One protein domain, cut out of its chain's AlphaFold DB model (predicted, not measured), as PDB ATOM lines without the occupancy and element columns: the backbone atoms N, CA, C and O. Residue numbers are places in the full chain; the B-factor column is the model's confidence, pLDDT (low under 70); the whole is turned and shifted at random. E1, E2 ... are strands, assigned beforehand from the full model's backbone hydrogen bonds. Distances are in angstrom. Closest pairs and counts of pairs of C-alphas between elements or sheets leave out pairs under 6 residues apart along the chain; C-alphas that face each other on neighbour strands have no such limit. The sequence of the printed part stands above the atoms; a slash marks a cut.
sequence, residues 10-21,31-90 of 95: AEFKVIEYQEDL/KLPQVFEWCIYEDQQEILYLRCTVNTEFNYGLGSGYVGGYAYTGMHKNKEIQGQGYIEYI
ATOM      1  N   ALA A  10     208.959 175.812 159.477       96.56
ATOM      2  CA  ALA A  10     208.244 175.264 158.334       96.56
ATOM      3  C   ALA A  10     209.236 174.651 157.347       96.56
ATOM      4  O   ALA A  10     210.249 175.268 157.018       96.56
ATOM      5  N   GLU A  11     208.919 173.458 156.864       97.69
ATOM      6  CA  GLU A  11     209.635 172.785 155.790       97.69
ATOM      7  C   GLU A  11     208.708 172.652 154.585       97.69
ATOM      8  O   GLU A  11     207.571 172.191 154.703       97.69
ATOM      9  N   PHE A  12     209.210 173.068 153.425       97.88
ATOM     10  CA  PHE A  12     208.560 172.890 152.136       97.88
ATOM     11  C   PHE A  12     209.411 171.964 151.283       97.88
ATOM     12  O   PHE A  12     210.616 172.185 151.134       97.88
ATOM     13  N   LYS A  13     208.785 170.954 150.685       98.12
ATOM     14  CA  LYS A  13     209.483 169.996 149.830       98.12
ATOM     15  C   LYS A  13     208.703 169.741 148.554       98.12
ATOM     16  O   LYS A  13     207.568 169.273 148.602       98.12
ATOM     17  N   VAL A  14     209.341 169.973 147.409       98.19
ATOM     18  CA  VAL A  14     208.812 169.504 146.124       98.19
ATOM     19  C   VAL A  14     209.066 168.004 146.008       98.19
ATOM     20  O   VAL A  14     210.191 167.538 146.195       98.19
ATOM     21  N   ILE A  15     208.010 167.252 145.720       98.50
ATOM     22  CA  ILE A  15     208.056 165.800 145.523       98.50
ATOM     23  C   ILE A  15     208.097 165.476 144.034       98.50
ATOM     24  O   ILE A  15     208.829 164.584 143.615       98.50
ATOM     25  N   GLU A  16     207.336 166.228 143.244       98.38
ATOM     26  CA  GLU A  16     207.237 166.072 141.800       98.38
ATOM     27  C   GLU A  16     207.107 167.448 141.150       98.38
ATOM     28  O   GLU A  16     206.363 168.303 141.640       98.38
ATOM     29  N   TYR A  17     207.826 167.650 140.050       98.00
ATOM     30  CA  TYR A  17     207.692 168.827 139.196       98.00
ATOM     31  C   TYR A  17     206.752 168.522 138.030       98.00
ATOM     32  O   TYR A  17     206.627 167.371 137.622       98.00
ATOM     33  N   GLN A  18     206.127 169.557 137.478       96.62
ATOM     34  CA  GLN A  18     205.433 169.473 136.198       96.62
ATOM     35  C   GLN A  18     206.405 169.042 135.093       96.62
ATOM     36  O   GLN A  18     207.607 169.313 135.171       96.62
ATOM     37  N   GLU A  19     205.875 168.347 134.085       94.81
ATOM     38  CA  GLU A  19     206.657 167.815 132.964       94.81
ATOM     39  C   GLU A  19     207.311 168.941 132.153       94.81
ATOM     40  O   GLU A  19     208.514 168.899 131.878       94.81
ATOM     41  N   ASP A  20     206.534 169.978 131.843       93.88
ATOM     42  CA  ASP A  20     206.987 171.123 131.067       93.88
ATOM     43  C   ASP A  20     207.596 172.223 131.945       93.88
ATOM     44  O   ASP A  20     207.132 172.536 133.046       93.88
ATOM     45  N   LEU A  21     208.635 172.873 131.414       93.25
ATOM     46  CA  LEU A  21     209.205 174.073 132.016       93.25
ATOM     47  C   LEU A  21     208.308 175.280 131.750       93.25
ATOM     48  O   LEU A  21     207.977 175.588 130.604       93.25
ATOM     49  N   LYS A  31     211.136 175.083 136.838       94.50
ATOM     50  CA  LYS A  31     210.391 173.856 137.133       94.50
ATOM     51  C   LYS A  31     209.324 174.175 138.169       94.50
ATOM     52  O   LYS A  31     209.658 174.560 139.283       94.50
ATOM     53  N   LEU A  32     208.054 174.016 137.815       96.19
ATOM     54  CA  LEU A  32     206.951 174.262 138.743       96.19
ATOM     55  C   LEU A  32     206.571 172.975 139.476       96.19
ATOM     56  O   LEU A  32     206.639 171.904 138.877       96.19
ATOM     57  N   PRO A  33     206.191 173.029 140.762       97.88
ATOM     58  CA  PRO A  33     205.797 171.836 141.500       97.88
ATOM     59  C   PRO A  33     204.440 171.321 141.006       97.88
ATOM     60  O   PRO A  33     203.505 172.094 140.831       97.88
ATOM     61  N   GLN A  34     204.306 170.008 140.847       98.56
ATOM     62  CA  GLN A  34     203.016 169.335 140.673       98.56
ATOM     63  C   GLN A  34     202.526 168.750 142.001       98.56
ATOM     64  O   GLN A  34     201.353 168.882 142.359       98.56
ATOM     65  N   VAL A  35     203.444 168.144 142.761       98.75
ATOM     66  CA  VAL A  35     203.185 167.574 144.087       98.75
ATOM     67  C   VAL A  35     204.234 168.076 145.066       98.75
ATOM     68  O   VAL A  35     205.434 168.032 144.788       98.75
ATOM     69  N   PHE A  36     203.793 168.534 146.231       98.81
ATOM     70  CA  PHE A  36     204.671 169.044 147.278       98.81
ATOM     71  C   PHE A  36     204.103 168.774 148.668       98.81
ATOM     72  O   PHE A  36     202.941 168.394 148.822       98.81
ATOM     73  N   GLU A  37     204.940 168.969 149.678       98.75
ATOM     74  CA  GLU A  37     204.594 168.773 151.079       98.75
ATOM     75  C   GLU A  37     204.941 170.006 151.910       98.75
ATOM     76  O   GLU A  37     205.940 170.683 151.651       98.75
ATOM     77  N   TRP A  38     204.103 170.269 152.914       98.38
ATOM     78  CA  TRP A  38     204.383 171.207 153.999       98.38
ATOM     79  C   TRP A  38     204.428 170.456 155.322       98.38
ATOM     80  O   TRP A  38     203.463 169.772 155.662       98.38
ATOM     81  N   CYS A  39     205.486 170.675 156.096       98.38
ATOM     82  CA  CYS A  39     205.560 170.268 157.495       98.38
ATOM     83  C   CYS A  39     205.762 171.504 158.375       98.38
ATOM     84  O   CYS A  39     206.616 172.338 158.079       98.38
ATOM     85  N   ILE A  40     204.987 171.637 159.454       97.62
ATOM     86  CA  ILE A  40     205.175 172.701 160.450       97.62
ATOM     87  C   ILE A  40     205.465 172.074 161.806       97.62
ATOM     88  O   ILE A  40     204.723 171.206 162.272       97.62
ATOM     89  N   TYR A  41     206.510 172.583 162.455       96.69
ATOM     90  CA  TYR A  41     206.989 172.131 163.751       96.69
ATOM     91  C   TYR A  41     206.868 173.232 164.805       96.69
ATOM     92  O   TYR A  41     207.297 174.370 164.605       96.69
ATOM     93  N   GLU A  42     206.329 172.857 165.957       94.56
ATOM     94  CA  GLU A  42     206.211 173.668 167.163       94.56
ATOM     95  C   GLU A  42     207.054 172.984 168.246       94.56
ATOM     96  O   GLU A  42     206.776 171.843 168.598       94.56
ATOM     97  N   ASP A  43     208.117 173.626 168.740       92.50
ATOM     98  CA  ASP A  43     209.008 173.029 169.752       92.50
ATOM     99  C   ASP A  43     209.563 171.637 169.337       92.50
ATOM    100  O   ASP A  43     209.671 170.726 170.154       92.50
ATOM    101  N   GLN A  44     209.913 171.480 168.048       91.19
ATOM    102  CA  GLN A  44     210.349 170.231 167.376       91.19
ATOM    103  C   GLN A  44     209.265 169.153 167.196       91.19
ATOM    104  O   GLN A  44     209.519 168.130 166.565       91.19
ATOM    105  N   GLN A  45     208.047 169.384 167.684       95.06
ATOM    106  CA  GLN A  45     206.910 168.504 167.449       95.06
ATOM    107  C   GLN A  45     206.203 168.894 166.151       95.06
ATOM    108  O   GLN A  45     205.831 170.053 165.973       95.06
ATOM    109  N   GLU A  46     205.957 167.932 165.261       97.06
ATOM    110  CA  GLU A  46     205.122 168.168 164.081       97.06
ATOM    111  C   GLU A  46     203.683 168.478 164.515       97.06
ATOM    112  O   GLU A  46     203.056 167.711 165.257       97.06
ATOM    113  N   ILE A  47     203.168 169.620 164.061       97.44
ATOM    114  CA  ILE A  47     201.792 170.058 164.312       97.44
ATOM    115  C   ILE A  47     200.948 170.100 163.045       97.44
ATOM    116  O   ILE A  47     199.720 170.082 163.152       97.44
ATOM    117  N   LEU A  48     201.584 170.151 161.876       98.25
ATOM    118  CA  LEU A  48     200.930 170.138 160.579       98.25
ATOM    119  C   LEU A  48     201.765 169.328 159.591       98.25
ATOM    120  O   LEU A  48     202.947 169.612 159.429       98.25
ATOM    121  N   TYR A  49     201.109 168.416 158.886       98.62
ATOM    122  CA  TYR A  49     201.601 167.813 157.653       98.62
ATOM    123  C   TYR A  49     200.539 167.992 156.577       98.62
ATOM    124  O   TYR A  49     199.374 167.667 156.817       98.62
ATOM    125  N   LEU A  50     200.926 168.475 155.400       98.81
ATOM    126  CA  LEU A  50     200.075 168.549 154.217       98.81
ATOM    127  C   LEU A  50     200.768 167.866 153.045       98.81
ATOM    128  O   LEU A  50     201.914 168.192 152.739       98.81
ATOM    129  N   ARG A  51     200.037 167.006 152.333       98.88
ATOM    130  CA  ARG A  51     200.387 166.568 150.984       98.88
ATOM    131  C   ARG A  51     199.494 167.282 149.985       98.88
ATOM    132  O   ARG A  51     198.267 167.203 150.076       98.88
ATOM    133  N   CYS A  52     200.120 167.984 149.053       98.81
ATOM    134  CA  CYS A  52     199.463 168.932 148.169       98.81
ATOM    135  C   CYS A  52     199.644 168.535 146.706       98.81
ATOM    136  O   CYS A  52     200.729 168.117 146.297       98.81
ATOM    137  N   THR A  53     198.599 168.721 145.905       98.88
ATOM    138  CA  THR A  53     198.634 168.522 144.452       98.88
ATOM    139  C   THR A  53     198.055 169.744 143.762       98.88
ATOM    140  O   THR A  53     196.908 170.121 144.019       98.88
ATOM    141  N   VAL A  54     198.853 170.364 142.892       98.56
ATOM    142  CA  VAL A  54     198.422 171.507 142.082       98.56
ATOM    143  C   VAL A  54     197.277 171.072 141.174       98.56
ATOM    144  O   VAL A  54     197.366 170.054 140.490       98.56
ATOM    145  N   ASN A  55     196.181 171.825 141.207       97.81
ATOM    146  CA  ASN A  55     194.945 171.505 140.490       97.81
ATOM    147  C   ASN A  55     194.405 172.681 139.665       97.81
ATOM    148  O   ASN A  55     193.294 172.605 139.141       97.81
ATOM    149  N   THR A  56     195.187 173.751 139.532       96.69
ATOM    150  CA  THR A  56     194.939 174.827 138.575       96.69
ATOM    151  C   THR A  56     196.179 175.048 137.725       96.69
ATOM    152  O   THR A  56     197.294 174.733 138.137       96.69
ATOM    153  N   GLU A  57     195.997 175.669 136.566       95.00
ATOM    154  CA  GLU A  57     197.124 176.199 135.807       95.00
ATOM    155  C   GLU A  57     197.882 177.244 136.634       95.00
ATOM    156  O   GLU A  57     197.284 178.042 137.369       95.00
ATOM    157  N   PHE A  58     199.206 177.234 136.505       95.69
ATOM    158  CA  PHE A  58     200.042 178.295 137.038       95.69
ATOM    159  C   PHE A  58     199.983 179.507 136.117       95.69
ATOM    160  O   PHE A  58     200.206 179.409 134.914       95.69
ATOM    161  N   ASN A  59     199.745 180.672 136.704       93.75
ATOM    162  CA  ASN A  59     199.773 181.943 136.002       93.75
ATOM    163  C   ASN A  59     201.012 182.715 136.445       93.75
ATOM    164  O   ASN A  59     201.289 182.802 137.640       93.75
ATOM    165  N   TYR A  60     201.764 183.282 135.503       91.38
ATOM    166  CA  TYR A  60     202.859 184.178 135.867       91.38
ATOM    167  C   TYR A  60     202.279 185.427 136.550       91.38
ATOM    168  O   TYR A  60     201.399 186.086 135.990       91.38
ATOM    169  N   GLY A  61     202.715 185.704 137.780       82.44
ATOM    170  CA  GLY A  61     202.053 186.632 138.698       82.44
ATOM    171  C   GLY A  61     202.934 187.785 139.176       82.44
ATOM    172  O   GLY A  61     203.884 188.193 138.508       82.44
ATOM    173  N   LEU A  62     202.579 188.349 140.337       68.75
ATOM    174  CA  LEU A  62     203.264 189.502 140.923       68.75
ATOM    175  C   LEU A  62     204.757 189.186 141.142       68.75
ATOM    176  O   LEU A  62     205.117 188.173 141.727       68.75
ATOM    177  N   GLY A  63     205.646 190.061 140.670       78.88
ATOM    178  CA  GLY A  63     207.089 189.872 140.814       78.88
ATOM    179  C   GLY A  63     207.683 188.855 139.833       78.88
ATOM    180  O   GLY A  63     207.719 189.084 138.626       78.88
ATOM    181  N   SER A  64     208.274 187.792 140.373       84.44
ATOM    182  CA  SER A  64     209.207 186.892 139.675       84.44
ATOM    183  C   SER A  64     208.755 185.427 139.652       84.44
ATOM    184  O   SER A  64     209.564 184.548 139.332       84.44
ATOM    185  N   GLY A  65     207.493 185.182 140.014       91.44
ATOM    186  CA  GLY A  65     206.950 183.861 140.313       91.44
ATOM    187  C   GLY A  65     205.672 183.503 139.588       91.44
ATOM    188  O   GLY A  65     205.076 184.298 138.860       91.44
ATOM    189  N   TYR A  66     205.255 182.272 139.845       94.62
ATOM    190  CA  TYR A  66     204.018 181.705 139.346       94.62
ATOM    191  C   TYR A  66     203.040 181.496 140.489       94.62
ATOM    192  O   TYR A  66     203.417 181.025 141.560       94.62
ATOM    193  N   VAL A  67     201.779 181.824 140.240       96.12
ATOM    194  CA  VAL A  67     200.688 181.666 141.197       96.12
ATOM    195  C   VAL A  67     199.737 180.573 140.740       96.12
ATOM    196  O   VAL A  67     199.454 180.447 139.548       96.12
ATOM    197  N   GLY A  68     199.240 179.780 141.679       95.94
ATOM    198  CA  GLY A  68     198.347 178.666 141.394       95.94
ATOM    199  C   GLY A  68     197.527 178.248 142.608       95.94
ATOM    200  O   GLY A  68     197.692 178.764 143.717       95.94
ATOM    201  N   GLY A  69     196.629 177.301 142.378       98.00
ATOM    202  CA  GLY A  69     195.830 176.619 143.380       98.00
ATOM    203  C   GLY A  69     196.236 175.153 143.508       98.00
ATOM    204  O   GLY A  69     196.714 174.526 142.559       98.00
ATOM    205  N   TYR A  70     196.050 174.602 144.700       98.69
ATOM    206  CA  TYR A  70     196.258 173.184 144.970       98.69
ATOM    207  C   TYR A  70     195.189 172.638 145.908       98.69
ATOM    208  O   TYR A  70     194.706 173.341 146.796       98.69
ATOM    209  N   ALA A  71     194.883 171.351 145.761       98.81
ATOM    210  CA  ALA A  71     194.170 170.586 146.772       98.81
ATOM    211  C   ALA A  71     195.170 169.988 147.768       98.81
ATOM    212  O   ALA A  71     196.295 169.653 147.390       98.81
ATOM    213  N   TYR A  72     194.763 169.815 149.024       98.81
ATOM    214  CA  TYR A  72     195.571 169.115 150.019       98.81
ATOM    215  C   TYR A  72     194.754 168.134 150.852       98.81
ATOM    216  O   TYR A  72     193.563 168.334 151.100       98.81
ATOM    217  N   THR A  73     195.454 167.123 151.353       98.88
ATOM    218  CA  THR A  73     195.045 166.269 152.474       98.88
ATOM    219  C   THR A  73     196.171 166.242 153.496       98.88
ATOM    220  O   THR A  73     197.341 166.348 153.120       98.88
ATOM    221  N   GLY A  74     195.860 166.082 154.777       98.50
ATOM    222  CA  GLY A  74     196.898 166.102 155.796       98.50
ATOM    223  C   GLY A  74     196.397 165.945 157.221       98.50
ATOM    224  O   GLY A  74     195.248 165.580 157.459       98.50
ATOM    225  N   MET A  75     197.281 166.256 158.162       98.62
ATOM    226  CA  MET A  75     197.047 166.156 159.597       98.62
ATOM    227  C   MET A  75     197.371 167.486 160.263       98.62
ATOM    228  O   MET A  75     198.474 167.995 160.107       98.62
ATOM    229  N   HIS A  76     196.446 168.029 161.053       97.81
ATOM    230  CA  HIS A  76     196.701 169.158 161.948       97.81
ATOM    231  C   HIS A  76     196.416 168.738 163.389       97.81
ATOM    232  O   HIS A  76     195.278 168.411 163.730       97.81
ATOM    233  N   LYS A  77     197.446 168.729 164.241       95.94
ATOM    234  CA  LYS A  77     197.361 168.307 165.653       95.94
ATOM    235  C   LYS A  77     196.592 166.985 165.823       95.94
ATOM    236  O   LYS A  77     195.648 166.901 166.609       95.94
ATOM    237  N   ASN A  78     196.997 165.967 165.059       94.31
ATOM    238  CA  ASN A  78     196.397 164.625 165.018       94.31
ATOM    239  C   ASN A  78     194.949 164.553 164.495       94.31
ATOM    240  O   ASN A  78     194.259 163.565 164.741       94.31
ATOM    241  N   LYS A  79     194.475 165.572 163.772       98.38
ATOM    242  CA  LYS A  79     193.175 165.550 163.091       98.38
ATOM    243  C   LYS A  79     193.360 165.595 161.587       98.38
ATOM    244  O   LYS A  79     194.066 166.473 161.094       98.38
ATOM    245  N   GLU A  80     192.686 164.690 160.889       98.62
ATOM    246  CA  GLU A  80     192.625 164.706 159.430       98.62
ATOM    247  C   GLU A  80     191.975 166.001 158.940       98.62
ATOM    248  O   GLU A  80     190.951 166.451 159.465       98.62
ATOM    249  N   ILE A  81     192.592 166.604 157.932       98.69
ATOM    250  CA  ILE A  81     192.107 167.802 157.258       98.69
ATOM    251  C   ILE A  81     192.279 167.656 155.750       98.69
ATOM    252  O   ILE A  81     193.176 166.967 155.263       98.69
ATOM    253  N   GLN A  82     191.429 168.352 155.006       98.75
ATOM    254  CA  GLN A  82     191.536 168.485 153.561       98.75
ATOM    255  C   GLN A  82     191.022 169.855 153.133       98.75
ATOM    256  O   GLN A  82     190.196 170.457 153.824       98.75
ATOM    257  N   GLY A  83     191.477 170.341 151.986       98.50
ATOM    258  CA  GLY A  83     191.041 171.638 151.495       98.50
ATOM    259  C   GLY A  83     191.734 172.080 150.220       98.50
ATOM    260  O   GLY A  83     192.258 171.270 149.460       98.50
ATOM    261  N   GLN A  84     191.686 173.389 149.998       98.56
ATOM    262  CA  GLN A  84     192.315 174.081 148.880       98.56
ATOM    263  C   GLN A  84     193.272 175.140 149.424       98.56
ATOM    264  O   GLN A  84     193.015 175.721 150.482       98.56
ATOM    265  N   GLY A  85     194.353 175.405 148.702       97.75
ATOM    266  CA  GLY A  85     195.325 176.432 149.045       97.75
ATOM    267  C   GLY A  85     195.774 177.230 147.830       97.75
ATOM    268  O   GLY A  85     195.664 176.780 146.693       97.75
ATOM    269  N   TYR A  86     196.277 178.430 148.103       96.88
ATOM    270  CA  TYR A  86     196.985 179.273 147.145       96.88
ATOM    271  C   TYR A  86     198.488 179.045 147.297       96.88
ATOM    272  O   TYR A  86     198.986 178.944 148.422       96.88
ATOM    273  N   ILE A  87     199.206 178.984 146.180       95.69
ATOM    274  CA  ILE A  87     200.667 178.942 146.145       95.69
ATOM    275  C   ILE A  87     201.189 180.051 145.238       95.69
ATOM    276  O   ILE A  87     200.702 180.235 144.127       95.69
ATOM    277  N   GLU A  88     202.213 180.750 145.715       95.19
ATOM    278  CA  GLU A  88     203.134 181.521 144.889       95.19
ATOM    279  C   GLU A  88     204.494 180.827 144.957       95.19
ATOM    280  O   GLU A  88     204.998 180.550 146.048       95.19
ATOM    281  N   TYR A  89     205.055 180.492 143.799       94.56
ATOM    282  CA  TYR A  89     206.288 179.723 143.685       94.56
ATOM    283  C   TYR A  89     207.323 180.471 142.848       94.56
ATOM    284  O   TYR A  89     207.049 180.910 141.726       94.56
ATOM    285  N   ILE A  90     208.523 180.610 143.411       92.12
ATOM    286  CA  ILE A  90     209.686 181.230 142.779       92.12
ATOM    287  C   ILE A  90     210.894 180.349 143.083       92.12
ATOM    288  O   ILE A  90     211.345 180.299 144.223       92.12
TER     289      ILE A  90
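AT A GLANCE: This is residues 10 to 21 and 31 to 90 of the 95 residues of an uncharacterized protein of Acinetobacter sp. WCHAc010052 (UniProt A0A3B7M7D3). You are looking at one twisted and curled sheet, an open trough of five strands that does not close into a barrel, with its edge strands E1 and E5 apart. E4 and E5 run side by side as a hairpin; E4 bends at residue 73 and E5 at residue 83, and the first part of E4 and the last part of E5 turn over towards the side of E1 and E2. The printed part has 72 residues with five named strands, E1 to E5 along the chain, and no named helix; the sheet's order is E1, E2, E3, E4, E5, antiparallel throughout, and the class is all strand. The whole is only just compact, close to loose, with a radius of gyration of the C-alphas of 13.0 A, and is elongated, spanning 35 by 21 by 21 A.

IN THESE COORDINATES: Find C-alpha 10 at (208.244, 175.264, 158.334); from there E1 runs over residues 10 to 17, 20.2 A long. After the cut, E2 takes residues 33 to 42, 25.7 A. E3, residues 45 to 54, begins at C-alpha 45 at (206.910, 168.504, 167.449) and measures 26.9 A. E4, residues 66 to 76, is 26.9 A long and bends by 72 degrees at residue 73. E5, residues 79 to 89, is 27.4 A long, bends by 65 degrees at residue 83 and ends at C-alpha 89 at (206.288, 179.723, 143.685).

HOW THE PARTS SIT: Begin at edge strand E1: it is antiparallel to E2 at 164 degrees, and N 11 and O 39 are within hydrogen-bond range at 2.8 A. E2 and E3 form a hairpin at 166 degrees; look for N 38 and O 50, 3.0 A apart. E3 and E4, also a hairpin, stand at 136 degrees, with N 51 and O 73 within hydrogen-bond range at 2.9 A. The hairpin of E4 and E5 stands at 162 degrees; compare N 66 with O 89, 2.9 A, and N 76 with O 79, 2.8 A. E2, E3, E4 and E5 make a meander, each strand the antiparallel neighbour of the one before. E1 is apart from E4 and E5, and E2 and E5 are only just apart, at 8.2 A. From edge to edge the strands' lines turn by 74 degrees and the way across the sheet by 61 degrees. Residues 59 to 60 pair antiparallel with residues 66 to 67 of E4.

THE WHOLE: The two farthest C-alphas, those of Asp 20 and Asp 43, are 38.8 A apart. Between residues 21 and 31 you meet the cut: residues 22 to 30 are not printed, and the C-alphas on its two sides are 5.3 A apart. The links E2 to E3 and E4 to E5 are tight, and the link E3 to E4 is long, with 11 residues. The mean pLDDT of the printed part is 95.8; one printed residue, Leu 62, is under 70.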